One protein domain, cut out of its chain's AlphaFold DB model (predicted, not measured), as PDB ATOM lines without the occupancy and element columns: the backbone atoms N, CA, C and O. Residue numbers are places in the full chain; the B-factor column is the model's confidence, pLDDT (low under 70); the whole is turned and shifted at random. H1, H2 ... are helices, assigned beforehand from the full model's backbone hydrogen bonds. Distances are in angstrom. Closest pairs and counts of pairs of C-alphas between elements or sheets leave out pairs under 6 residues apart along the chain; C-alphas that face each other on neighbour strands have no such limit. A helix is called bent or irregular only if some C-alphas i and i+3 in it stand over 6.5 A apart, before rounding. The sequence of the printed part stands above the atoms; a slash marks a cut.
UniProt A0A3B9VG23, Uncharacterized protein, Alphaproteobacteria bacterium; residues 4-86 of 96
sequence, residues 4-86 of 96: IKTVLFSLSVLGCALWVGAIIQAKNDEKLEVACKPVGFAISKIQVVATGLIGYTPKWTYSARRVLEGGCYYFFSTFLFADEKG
ATOM      1  N   ILE A   4      49.349  30.151 -13.597       80.25
ATOM      2  CA  ILE A   4      49.724  30.766 -14.877       80.25
ATOM      3  C   ILE A   4      49.112  30.019 -16.071       80.25
ATOM      4  O   ILE A   4      48.596  30.656 -16.986       80.25
ATOM      5  N   LYS A   5      49.115  28.679 -16.072       77.50
ATOM      6  CA  LYS A   5      48.509  27.889 -17.157       77.50
ATOM      7  C   LYS A   5      46.997  28.084 -17.192       77.50
ATOM      8  O   LYS A   5      46.439  28.236 -18.273       77.50
ATOM      9  N   THR A   6      46.350  28.137 -16.029       84.25
ATOM     10  CA  THR A   6      44.904  28.381 -15.930       84.25
ATOM     11  C   THR A   6      44.529  29.780 -16.423       84.25
ATOM     12  O   THR A   6      43.557  29.920 -17.160       84.25
ATOM     13  N   VAL A   7      45.316  30.803 -16.075       83.25
ATOM     14  CA  VAL A   7      45.113  32.190 -16.536       83.25
ATOM     15  C   VAL A   7      45.344  32.328 -18.043       83.25
ATOM     16  O   VAL A   7      44.567  32.977 -18.735       83.25
ATOM     17  N   LEU A   8      46.386  31.694 -18.585       83.50
ATOM     18  CA  LEU A   8      46.629  31.698 -20.031       83.50
ATOM     19  C   LEU A   8      45.512  30.981 -20.792       83.50
ATOM     20  O   LEU A   8      45.079  31.451 -21.844       83.50
ATOM     21  N   PHE A   9      45.015  29.871 -20.244       83.19
ATOM     22  CA  PHE A   9      43.904  29.139 -20.835       83.19
ATOM     23  C   PHE A   9      42.617  29.970 -20.834       83.19
ATOM     24  O   PHE A   9      41.962  30.077 -21.870       83.19
ATOM     25  N   SER A  10      42.274  30.623 -19.720       80.50
ATOM     26  CA  SER A  10      41.070  31.460 -19.649       80.50
ATOM     27  C   SER A  10      41.143  32.670 -20.584       80.50
ATOM     28  O   SER A  10      40.163  32.960 -21.270       80.50
ATOM     29  N   LEU A  11      42.305  33.323 -20.693       84.69
ATOM     30  CA  LEU A  11      42.534  34.410 -21.652       84.69
ATOM     31  C   LEU A  11      42.416  33.937 -23.105       84.69
ATOM     32  O   LEU A  11      41.831  34.641 -23.927       84.69
ATOM     33  N   SER A  12      42.923  32.742 -23.422       82.38
ATOM     34  CA  SER A  12      42.775  32.154 -24.757       82.38
ATOM     35  C   SER A  12      41.307  31.917 -25.104       82.38
ATOM     36  O   SER A  12      40.885  32.234 -26.215       82.38
ATOM     37  N   VAL A  13      40.521  31.381 -24.166       83.25
ATOM     38  CA  VAL A  13      39.088  31.129 -24.378       83.25
ATOM     39  C   VAL A  13      38.325  32.444 -24.561       83.25
ATOM     40  O   VAL A  13      37.521  32.556 -25.484       83.25
ATOM     41  N   LEU A  14      38.618  33.461 -23.745       84.31
ATOM     42  CA  LEU A  14      38.039  34.805 -23.874       84.31
ATOM     43  C   LEU A  14      38.361  35.449 -25.227       84.31
ATOM     44  O   LEU A  14      37.469  35.989 -25.876       84.31
ATOM     45  N   GLY A  15      39.614  35.356 -25.679       83.31
ATOM     46  CA  GLY A  15      40.027  35.860 -26.990       83.31
ATOM     47  C   GLY A  15      39.294  35.167 -28.141       83.31
ATOM     48  O   GLY A  15      38.798  35.840 -29.044       83.31
ATOM     49  N   CYS A  16      39.155  33.839 -28.076       81.56
ATOM     50  CA  CYS A  16      38.371  33.080 -29.051       81.56
ATOM     51  C   CYS A  16      36.893  33.496 -29.042       81.56
ATOM     52  O   CYS A  16      36.317  33.694 -30.107       81.56
ATOM     53  N   ALA A  17      36.287  33.679 -27.865       79.75
ATOM     54  CA  ALA A  17      34.891  34.097 -27.745       79.75
ATOM     55  C   ALA A  17      34.648  35.502 -28.321       79.75
ATOM     56  O   ALA A  17      33.677  35.709 -29.045       79.75
ATOM     57  N   LEU A  18      35.551  36.454 -28.057       82.06
ATOM     58  CA  LEU A  18      35.486  37.803 -28.628       82.06
ATOM     59  C   LEU A  18      35.626  37.789 -30.150       82.06
ATOM     60  O   LEU A  18      34.901  38.499 -30.843       82.06
ATOM     61  N   TRP A  19      36.532  36.967 -30.678       80.44
ATOM     62  CA  TRP A  19      36.704  36.818 -32.118       80.44
ATOM     63  C   TRP A  19      35.465  36.205 -32.785       80.44
ATOM     64  O   TRP A  19      34.986  36.749 -33.777       80.44
ATOM     65  N   VAL A  20      34.890  35.146 -32.207       78.50
ATOM     66  CA  VAL A  20      33.626  34.562 -32.691       78.50
ATOM     67  C   VAL A  20      32.489  35.588 -32.631       78.50
ATOM     68  O   VAL A  20      31.751  35.738 -33.602       78.50
ATOM     69  N   GLY A  21      32.385  36.358 -31.543       77.06
ATOM     70  CA  GLY A  21      31.411  37.447 -31.430       77.06
ATOM     71  C   GLY A  21      31.577  38.515 -32.516       77.06
ATOM     72  O   GLY A  21      30.589  38.942 -33.112       77.06
ATOM     73  N   ALA A  22      32.816  38.895 -32.837       78.56
ATOM     74  CA  ALA A  22      33.112  39.846 -33.907       78.56
ATOM     75  C   ALA A  22      32.746  39.307 -35.302       78.56
ATOM     76  O   ALA A  22      32.294  40.078 -36.146       78.56
ATOM     77  N   ILE A  23      32.889  37.997 -35.542       76.19
ATOM     78  CA  ILE A  23      32.436  37.357 -36.790       76.19
ATOM     79  C   ILE A  23      30.910  37.420 -36.908       76.19
ATOM     80  O   ILE A  23      30.393  37.750 -37.970       76.19
ATOM     81  N   ILE A  24      30.185  37.130 -35.823       72.19
ATOM     82  CA  ILE A  24      28.712  37.140 -35.811       72.19
ATOM     83  C   ILE A  24      28.166  38.564 -36.007       72.19
ATOM     84  O   ILE A  24      27.132  38.745 -36.649       72.19
ATOM     85  N   GLN A  25      28.860  39.578 -35.483       75.50
ATOM     86  CA  GLN A  25      28.452  40.981 -35.587       75.50
ATOM     87  C   GLN A  25      28.807  41.631 -36.940       75.50
ATOM     88  O   GLN A  25      28.194  42.635 -37.314       75.50
ATOM     89  N   ALA A  26      29.776  41.083 -37.678       73.00
ATOM     90  CA  ALA A  26      30.171  41.590 -38.989       73.00
ATOM     91  C   ALA A  26      29.063  41.367 -40.038       73.00
ATOM     92  O   ALA A  26      28.341  40.368 -40.012       73.00
ATOM     93  N   LYS A  27      28.911  42.301 -40.986       66.38
ATOM     94  CA  LYS A  27      27.912  42.198 -42.065       66.38
ATOM     95  C   LYS A  27      28.516  41.552 -43.310       66.38
ATOM     96  O   LYS A  27      29.576  41.981 -43.747       66.38
ATOM     97  N   ASN A  28      27.799  40.571 -43.871       65.06
ATOM     98  CA  ASN A  28      28.016  39.890 -45.158       65.06
ATOM     99  C   ASN A  28      29.491  39.786 -45.593       65.06
ATOM    100  O   ASN A  28      30.179  38.845 -45.200       65.06
ATOM    101  N   ASP A  29      29.987  40.761 -46.358       64.12
ATOM    102  CA  ASP A  29      31.320  40.729 -46.974       64.12
ATOM    103  C   ASP A  29      32.471  40.827 -45.956       64.12
ATOM    104  O   ASP A  29      33.537  40.241 -46.154       64.12
ATOM    105  N   GLU A  30      32.252  41.489 -44.816       71.62
ATOM    106  CA  GLU A  30      33.273  41.643 -43.773       71.62
ATOM    107  C   GLU A  30      33.406  40.399 -42.885       71.62
ATOM    108  O   GLU A  30      34.441  40.215 -42.242       71.62
ATOM    109  N   LYS A  31      32.401  39.508 -42.851       72.62
ATOM    110  CA  LYS A  31      32.447  38.300 -42.004       72.62
ATOM    111  C   LYS A  31      33.624  37.402 -42.369       72.62
ATOM    112  O   LYS A  31      34.321  36.904 -41.486       72.62
ATOM    113  N   LEU A  32      33.864  37.227 -43.670       73.69
ATOM    114  CA  LEU A  32      34.970  36.422 -44.189       73.69
ATOM    115  C   LEU A  32      36.325  37.049 -43.854       73.69
ATOM    116  O   LEU A  32      37.252  36.351 -43.442       73.69
ATOM    117  N   GLU A  33      36.437  38.370 -43.978       79.50
ATOM    118  CA  GLU A  33      37.664  39.089 -43.642       79.50
ATOM    119  C   GLU A  33      37.973  39.003 -42.139       79.50
ATOM    120  O   GLU A  33      39.100  38.693 -41.740       79.50
ATOM    121  N   VAL A  34      36.964  39.207 -41.287       81.12
ATOM    122  CA  VAL A  34      37.097  39.116 -39.825       81.12
ATOM    123  C   VAL A  34      37.405  37.682 -39.381       81.12
ATOM    124  O   VAL A  34      38.227  37.481 -38.480       81.12
ATOM    125  N   ALA A  35      36.832  36.679 -40.047       79.44
ATOM    126  CA  ALA A  35      37.147  35.279 -39.792       79.44
ATOM    127  C   ALA A  35      38.593  34.920 -40.173       79.44
ATOM    128  O   ALA A  35      39.254  34.181 -39.448       79.44
ATOM    129  N   CYS A  36      39.139  35.487 -41.251       84.75
ATOM    130  CA  CYS A  36      40.502  35.170 -41.689       84.75
ATOM    131  C   CYS A  36      41.609  36.053 -41.095       84.75
ATOM    132  O   CYS A  36      42.794  35.719 -41.220       84.75
ATOM    133  N   LYS A  37      41.265  37.117 -40.355       82.81
ATOM    134  CA  LYS A  37      42.233  37.982 -39.647       82.81
ATOM    135  C   LYS A  37      43.250  37.236 -38.765       82.81
ATOM    136  O   LYS A  37      44.438  37.562 -38.864       82.81
ATOM    137  N   PRO A  38      42.872  36.248 -37.929       81.62
ATOM    138  CA  PRO A  38      43.834  35.540 -37.082       81.62
ATOM    139  C   PRO A  38      44.882  34.768 -37.890       81.62
ATOM    140  O   PRO A  38      46.059  34.760 -37.528       81.62
ATOM    141  N   VAL A  39      44.474  34.171 -39.014       83.50
ATOM    142  CA  VAL A  39      45.368  33.442 -39.924       83.50
ATOM    143  C   VAL A  39      46.373  34.405 -40.556       83.50
ATOM    144  O   VAL A  39      47.580  34.153 -40.514       83.50
ATOM    145  N   GLY A  40      45.905  35.555 -41.051       81.06
ATOM    146  CA  GLY A  40      46.782  36.603 -41.583       81.06
ATOM    147  C   GLY A  40      47.787  37.122 -40.545       81.06
ATOM    148  O   GLY A  40      48.972  37.292 -40.848       81.06
ATOM    149  N   PHE A  41      47.350  37.307 -39.294       84.19
ATOM    150  CA  PHE A  41      48.230  37.724 -38.201       84.19
ATOM    151  C   PHE A  41      49.293  36.667 -37.874       84.19
ATOM    152  O   PHE A  41      50.477  36.999 -37.779       84.19
ATOM    153  N   ALA A  42      48.899  35.397 -37.749       83.69
ATOM    154  CA  ALA A  42      49.817  34.300 -37.454       83.69
ATOM    155  C   ALA A  42      50.904  34.167 -38.528       83.69
ATOM    156  O   ALA A  42      52.090  34.077 -38.210       83.69
ATOM    157  N   ILE A  43      50.523  34.239 -39.804       84.31
ATOM    158  CA  ILE A  43      51.465  34.128 -40.924       84.31
ATOM    159  C   ILE A  43      52.401  35.331 -40.983       84.31
ATOM    160  O   ILE A  43      53.597  35.159 -41.210       84.31
ATOM    161  N   SER A  44      51.893  36.535 -40.711       84.69
ATOM    162  CA  SER A  44      52.726  37.734 -40.593       84.69
ATOM    163  C   SER A  44      53.786  37.573 -39.497       84.69
ATOM    164  O   SER A  44      54.962  37.863 -39.717       84.69
ATOM    165  N   LYS A  45      53.417  37.019 -38.334       85.75
ATOM    166  CA  LYS A  45      54.377  36.735 -37.255       85.75
ATOM    167  C   LYS A  45      55.381  35.652 -37.632       85.75
ATOM    168  O   LYS A  45      56.568  35.845 -37.385       85.75
ATOM    169  N   ILE A  46      54.944  34.569 -38.273       84.56
ATOM    170  CA  ILE A  46      55.845  33.525 -38.785       84.56
ATOM    171  C   ILE A  46      56.840  34.128 -39.775       84.56
ATOM    172  O   ILE A  46      58.029  33.841 -39.692       84.56
ATOM    173  N   GLN A  47      56.377  35.002 -40.668       85.94
ATOM    174  CA  GLN A  47      57.233  35.687 -41.625       85.94
ATOM    175  C   GLN A  47      58.265  36.571 -40.917       85.94
ATOM    176  O   GLN A  47      59.445  36.464 -41.224       85.94
ATOM    177  N   VAL A  48      57.857  37.383 -39.936       86.81
ATOM    178  CA  VAL A  48      58.780  38.230 -39.155       86.81
ATOM    179  C   VAL A  48      59.811  37.391 -38.400       86.81
ATOM    180  O   VAL A  48      60.998  37.704 -38.443       86.81
ATOM    181  N   VAL A  49      59.382  36.316 -37.735       86.56
ATOM    182  CA  VAL A  49      60.277  35.424 -36.983       86.56
ATOM    183  C   VAL A  49      61.248  34.714 -37.925       86.56
ATOM    184  O   VAL A  49      62.445  34.678 -37.653       86.56
ATOM    185  N   ALA A  50      60.765  34.203 -39.057       84.75
ATOM    186  CA  ALA A  50      61.604  33.539 -40.047       84.75
ATOM    187  C   ALA A  50      62.619  34.507 -40.675       84.75
ATOM    188  O   ALA A  50      63.795  34.164 -40.783       84.75
ATOM    189  N   THR A  51      62.205  35.728 -41.026       87.56
ATOM    190  CA  THR A  51      63.118  36.771 -41.515       87.56
ATOM    191  C   THR A  51      64.143  37.157 -40.450       87.56
ATOM    192  O   THR A  51      65.317  37.303 -40.774       87.56
ATOM    193  N   GLY A  52      63.734  37.276 -39.184       88.44
ATOM    194  CA  GLY A  52      64.638  37.582 -38.074       88.44
ATOM    195  C   GLY A  52      65.675  36.486 -37.807       88.44
ATOM    196  O   GLY A  52      66.809  36.798 -37.464       88.44
ATOM    197  N   LEU A  53      65.312  35.215 -38.006       87.50
ATOM    198  CA  LEU A  53      66.217  34.072 -37.836       87.50
ATOM    199  C   LEU A  53      67.197  33.901 -39.002       87.50
ATOM    200  O   LEU A  53      68.331  33.478 -38.794       87.50
ATOM    201  N   ILE A  54      66.749  34.178 -40.227       88.00
ATOM    202  CA  ILE A  54      67.463  33.797 -41.455       88.00
ATOM    203  C   ILE A  54      68.154  35.010 -42.115       88.00
ATOM    204  O   ILE A  54      69.046  34.850 -42.944       88.00
ATOM    205  N   GLY A  55      67.768  36.238 -41.753       85.50
ATOM    206  CA  GLY A  55      68.305  37.484 -42.316       85.50
ATOM    207  C   GLY A  55      67.675  37.901 -43.650       85.50
ATOM    208  O   GLY A  55      67.972  38.973 -44.169       85.50
ATOM    209  N   TYR A  56      66.775  37.086 -44.203       82.94
ATOM    210  CA  TYR A  56      65.969  37.400 -45.382       82.94
ATOM    211  C   TYR A  56      64.607  36.706 -45.304       82.94
ATOM    212  O   TYR A  56      64.456  35.674 -44.651       82.94
ATOM    213  N   THR A  57      63.603  37.257 -45.988       82.88
ATOM    214  CA  THR A  57      62.253  36.676 -46.016       82.88
ATOM    215  C   THR A  57      62.221  35.422 -46.895       82.88
ATOM    216  O   THR A  57      62.426  35.531 -48.109       82.88
ATOM    217  N   PRO A  58      61.948  34.228 -46.343       82.12
ATOM    218  CA  PRO A  58      61.963  33.000 -47.129       82.12
ATOM    219  C   PRO A  58      60.809  32.958 -48.136       82.12
ATOM    220  O   PRO A  58      59.664  33.225 -47.795       82.12
ATOM    221  N   LYS A  59      61.058  32.522 -49.376       85.31
ATOM    222  CA  LYS A  59      60.007  32.445 -50.416       85.31
ATOM    223  C   LYS A  59      58.829  31.532 -50.040       85.31
ATOM    224  O   LYS A  59      57.706  31.754 -50.493       85.31
ATOM    225  N   TRP A  60      59.065  30.523 -49.198       83.00
ATOM    226  CA  TRP A  60      58.020  29.603 -48.751       83.00
ATOM    227  C   TRP A  60      56.969  30.290 -47.869       83.00
ATOM    228  O   TRP A  60      55.817  29.865 -47.899       83.00
ATOM    229  N   THR A  61      57.298  31.382 -47.162       80.94
ATOM    230  CA  THR A  61      56.322  32.093 -46.314       80.94
ATOM    231  C   THR A  61      55.222  32.741 -47.152       80.94
ATOM    232  O   THR A  61      54.062  32.728 -46.756       80.94
ATOM    233  N   TYR A  62      55.550  33.229 -48.353       81.62
ATOM    234  CA  TYR A  62      54.567  33.757 -49.307       81.62
ATOM    235  C   TYR A  62      53.651  32.666 -49.871       81.62
ATOM    236  O   TYR A  62      52.457  32.891 -50.063       81.62
ATOM    237  N   SER A  63      54.203  31.477 -50.123       84.19
ATOM    238  CA  SER A  63      53.415  30.335 -50.606       84.19
ATOM    239  C   SER A  63      52.489  29.810 -49.508       84.19
ATOM    240  O   SER A  63      51.295  29.640 -49.744       84.19
ATOM    241  N   ALA A  64      53.010  29.654 -48.288       82.19
ATOM    242  CA  ALA A  64      52.228  29.288 -47.112       82.19
ATOM    243  C   ALA A  64      51.106  30.300 -46.846       82.19
ATOM    244  O   ALA A  64      49.979  29.898 -46.567       82.19
ATOM    245  N   ARG A  65      51.384  31.601 -47.022       82.94
ATOM    246  CA  ARG A  65      50.381  32.662 -46.924       82.94
ATOM    247  C   ARG A  65      49.197  32.440 -47.851       82.94
ATOM    248  O   ARG A  65      48.072  32.379 -47.374       82.94
ATOM    249  N   ARG A  66      49.449  32.253 -49.149       83.31
ATOM    250  CA  ARG A  66      48.376  32.032 -50.132       83.31
ATOM    251  C   ARG A  66      47.555  30.780 -49.841       83.31
ATOM    252  O   ARG A  66      46.337  30.822 -49.968       83.31
ATOM    253  N   VAL A  67      48.208  29.680 -49.462       84.56
ATOM    254  CA  VAL A  67      47.514  28.412 -49.180       84.56
ATOM    255  C   VAL A  67      46.626  28.540 -47.943       84.56
ATOM    256  O   VAL A  67      45.474  28.117 -47.971       84.56
ATOM    257  N   LEU A  68      47.134  29.150 -46.872       82.38
ATOM    258  CA  LEU A  68      46.398  29.300 -45.618       82.38
ATOM    259  C   LEU A  68      45.285  30.351 -45.708       82.38
ATOM    260  O   LEU A  68      44.196  30.109 -45.195       82.38
ATOM    261  N   GLU A  69      45.519  31.481 -46.384       82.12
ATOM    262  CA  GLU A  69      44.464  32.464 -46.662       82.12
ATOM    263  C   GLU A  69      43.375  31.828 -47.539       82.12
ATOM    264  O   GLU A  69      42.206  31.854 -47.166       82.12
ATOM    265  N   GLY A  70      43.743  31.161 -48.640       81.38
ATOM    266  CA  GLY A  70      42.786  30.478 -49.519       81.38
ATOM    267  C   GLY A  70      41.980  29.384 -48.810       81.38
ATOM    268  O   GLY A  70      40.762  29.319 -48.967       81.38
ATOM    269  N   GLY A  71      42.633  28.566 -47.978       82.56
ATOM    270  CA  GLY A  71      41.964  27.554 -47.159       82.56
ATOM    271  C   GLY A  71      41.021  28.161 -46.119       82.56
ATOM    272  O   GLY A  71      39.919  27.650 -45.922       82.56
ATOM    273  N   CYS A  72      41.410  29.282 -45.507       84.62
ATOM    274  CA  CYS A  72      40.555  30.019 -44.581       84.62
ATOM    275  C   CYS A  72      39.300  30.555 -45.282       84.62
ATOM    276  O   CYS A  72      38.186  30.285 -44.831       84.62
ATOM    277  N   TYR A  73      39.459  31.233 -46.423       81.00
ATOM    278  CA  TYR A  73      38.327  31.736 -47.203       81.00
ATOM    279  C   TYR A  73      37.393  30.607 -47.650       81.00
ATOM    280  O   TYR A  73      36.176  30.756 -47.566       81.00
ATOM    281  N   TYR A  74      37.928  29.459 -48.076       78.94
ATOM    282  CA  TYR A  74      37.115  28.310 -48.486       78.94
ATOM    283  C   TYR A  74      36.321  27.694 -47.321       78.94
ATOM    284  O   TYR A  74      35.124  27.427 -47.443       78.94
ATOM    285  N   PHE A  75      36.963  27.503 -46.168       76.75
ATOM    286  CA  PHE A  75      36.307  26.941 -44.988       76.75
ATOM    287  C   PHE A  75      35.213  27.874 -44.455       76.75
ATOM    288  O   PHE A  75      34.079  27.444 -44.237       76.75
ATOM    289  N   PHE A  76      35.529  29.162 -44.302       74.38
ATOM    290  CA  PHE A  76      34.587  30.132 -43.750       74.38
ATOM    291  C   PHE A  76      33.489  30.531 -44.723       74.38
ATOM    292  O   PHE A  76      32.373  30.742 -44.270       74.38
ATOM    293  N   SER A  77      33.734  30.560 -46.035       72.62
ATOM    294  CA  SER A  77      32.634  30.691 -47.000       72.62
ATOM    295  C   SER A  77      31.675  29.514 -46.862       72.62
ATOM    296  O   SER A  77      30.486  29.727 -46.667       72.62
ATOM    297  N   THR A  78      32.166  28.278 -46.830       70.56
ATOM    298  CA  THR A  78      31.289  27.104 -46.707       70.56
ATOM    299  C   THR A  78      30.456  27.116 -45.417       70.56
ATOM    300  O   THR A  78      29.258  26.853 -45.471       70.56
ATOM    301  N   PHE A  79      31.054  27.456 -44.271       66.81
ATOM    302  CA  PHE A  79      30.349  27.488 -42.983       66.81
ATOM    303  C   PHE A  79      29.437  28.711 -42.807       66.81
ATOM    304  O   PHE A  79      28.298  28.557 -42.375       66.81
ATOM    305  N   LEU A  80      29.893  29.917 -43.160       65.62
ATOM    306  CA  LEU A  80      29.096  31.142 -43.001       65.62
ATOM    307  C   LEU A  80      27.943  31.206 -44.012       65.62
ATOM    308  O   LEU A  80      26.843  31.610 -43.643       65.62
ATOM    309  N   PHE A  81      28.144  30.741 -45.252       60.09
ATOM    310  CA  PHE A  81      27.048  30.624 -46.223       60.09
ATOM    311  C   PHE A  81      26.069  29.488 -45.880       60.09
ATOM    312  O   PHE A  81      24.926  29.529 -46.336       60.09
ATOM    313  N   ALA A  82      26.475  28.474 -45.106       57.31
ATOM    314  CA  ALA A  82      25.553  27.449 -44.608       57.31
ATOM    315  C   ALA A  82      24.622  27.998 -43.511       57.31
ATOM    316  O   ALA A  82      23.433  27.669 -43.511       57.31
ATOM    317  N   ASP A  83      25.140  28.878 -42.649       53.50
ATOM    318  CA  ASP A  83      24.375  29.585 -41.613       53.50
ATOM    319  C   ASP A  83      23.369  30.574 -42.242       53.50
ATOM    320  O   ASP A  83      22.180  30.550 -41.925       53.50
ATOM    321  N   GLU A  84      23.793  31.347 -43.253       52.66
ATOM    322  CA  GLU A  84      22.910  32.274 -43.990       52.66
ATOM    323  C   GLU A  84      21.849  31.572 -44.855       52.66
ATOM    324  O   GLU A  84      20.809  32.158 -45.159       52.66
ATOM    325  N   LYS A  85      22.067  30.305 -45.226       48.47
ATOM    326  CA  LYS A  85      21.072  29.477 -45.931       48.47
ATOM    327  C   LYS A  85      20.110  28.741 -44.993       48.47
ATOM    328  O   LYS A  85      19.272  27.986 -45.484       48.47
ATOM    329  N   GLY A  86      20.200  28.935 -43.674       50.03
ATOM    330  CA  GLY A  86      19.287  28.312 -42.712       50.03
ATOM    331  C   GLY A  86      19.365  26.782 -42.690       50.03
ATOM    332  O   GLY A  86      18.395  26.119 -42.310       50.03
TER     333      GLY A  86
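What this domain is: This is residues 4 to 86 of the 96 residues of an uncharacterized protein of Alphaproteobacteria bacterium (UniProt A0A3B9VG23). Two long helices, H2 and H3, lie side by side as a narrow helical hairpin, and a third helix, H1, meets H2 near the start of H2 as the other arm of an open V, with its residues 4 to 18 sticking out free. H2 has a kink of 38 degrees near residue 36, close to where H1 meets it. The printed part has 83 residues with three named helices, in the order H1, H2, H3, and no named strand; the class is all helix. The whole is loose, with a radius of gyration of the C-alphas of 15.7 A, and flat, spanning 49 by 35 by 15 A.

Where its parts are: H2 is residues 29 to 54, 37.2 A from first to last C-alpha, beginning at C-alpha 29 at (31.320, 40.729, -46.974). It is irregular: C-alphas 35 and 38 are 7.2 A apart. H3 is residues 59 to 84, 37.6 A long, ending at C-alpha 84 at (22.910, 32.274, -43.990). H1 is residues 4 to 25, 31.4 A long, beginning at C-alpha 4 at (49.724, 30.766, -14.877).

How they stand to each other: H2 and H3 touch and form a helical hairpin, running opposite ways at a shallow tilt of 19 degrees. Their closest C-alphas are those of Cys 36 and Cys 72, 5.9 A apart, and their centres are 12.0 A apart. H1 and H2 touch and also form a helical hairpin, running opposite ways at a steep tilt of 42 degrees. H1 touches H2 with residues 19 to 24 alone, and H2 touches H1 with residues 31 to 35 alone. The closest C-alphas of the two are those of Ile 23 and Lys 31, 5.3 A apart. H1 and H3 are apart. In H1 every pair of O i and N i+4 is within hydrogen-bond range; in H2 it is 19 of 22 pairs and in H3 21 of 22.

The domain as a whole: The two C-alphas farthest apart are those of Gly 55 and Gly 86, 49.9 A. Without residues 4 to 18, which stand free, the body has 68 residues and spans 49 by 19 by 14 A. The printed part has no cut, and it runs from residue 4 to residue 86 of a full chain of 96 residues. The links from H1 to H2, with 3 residues, and from H2 to H3, with 4 residues, are both tight. The mean pLDDT of the printed part is 78.5, and the model's confidence is under 70 at residues 27 to 29 and 79 to 86.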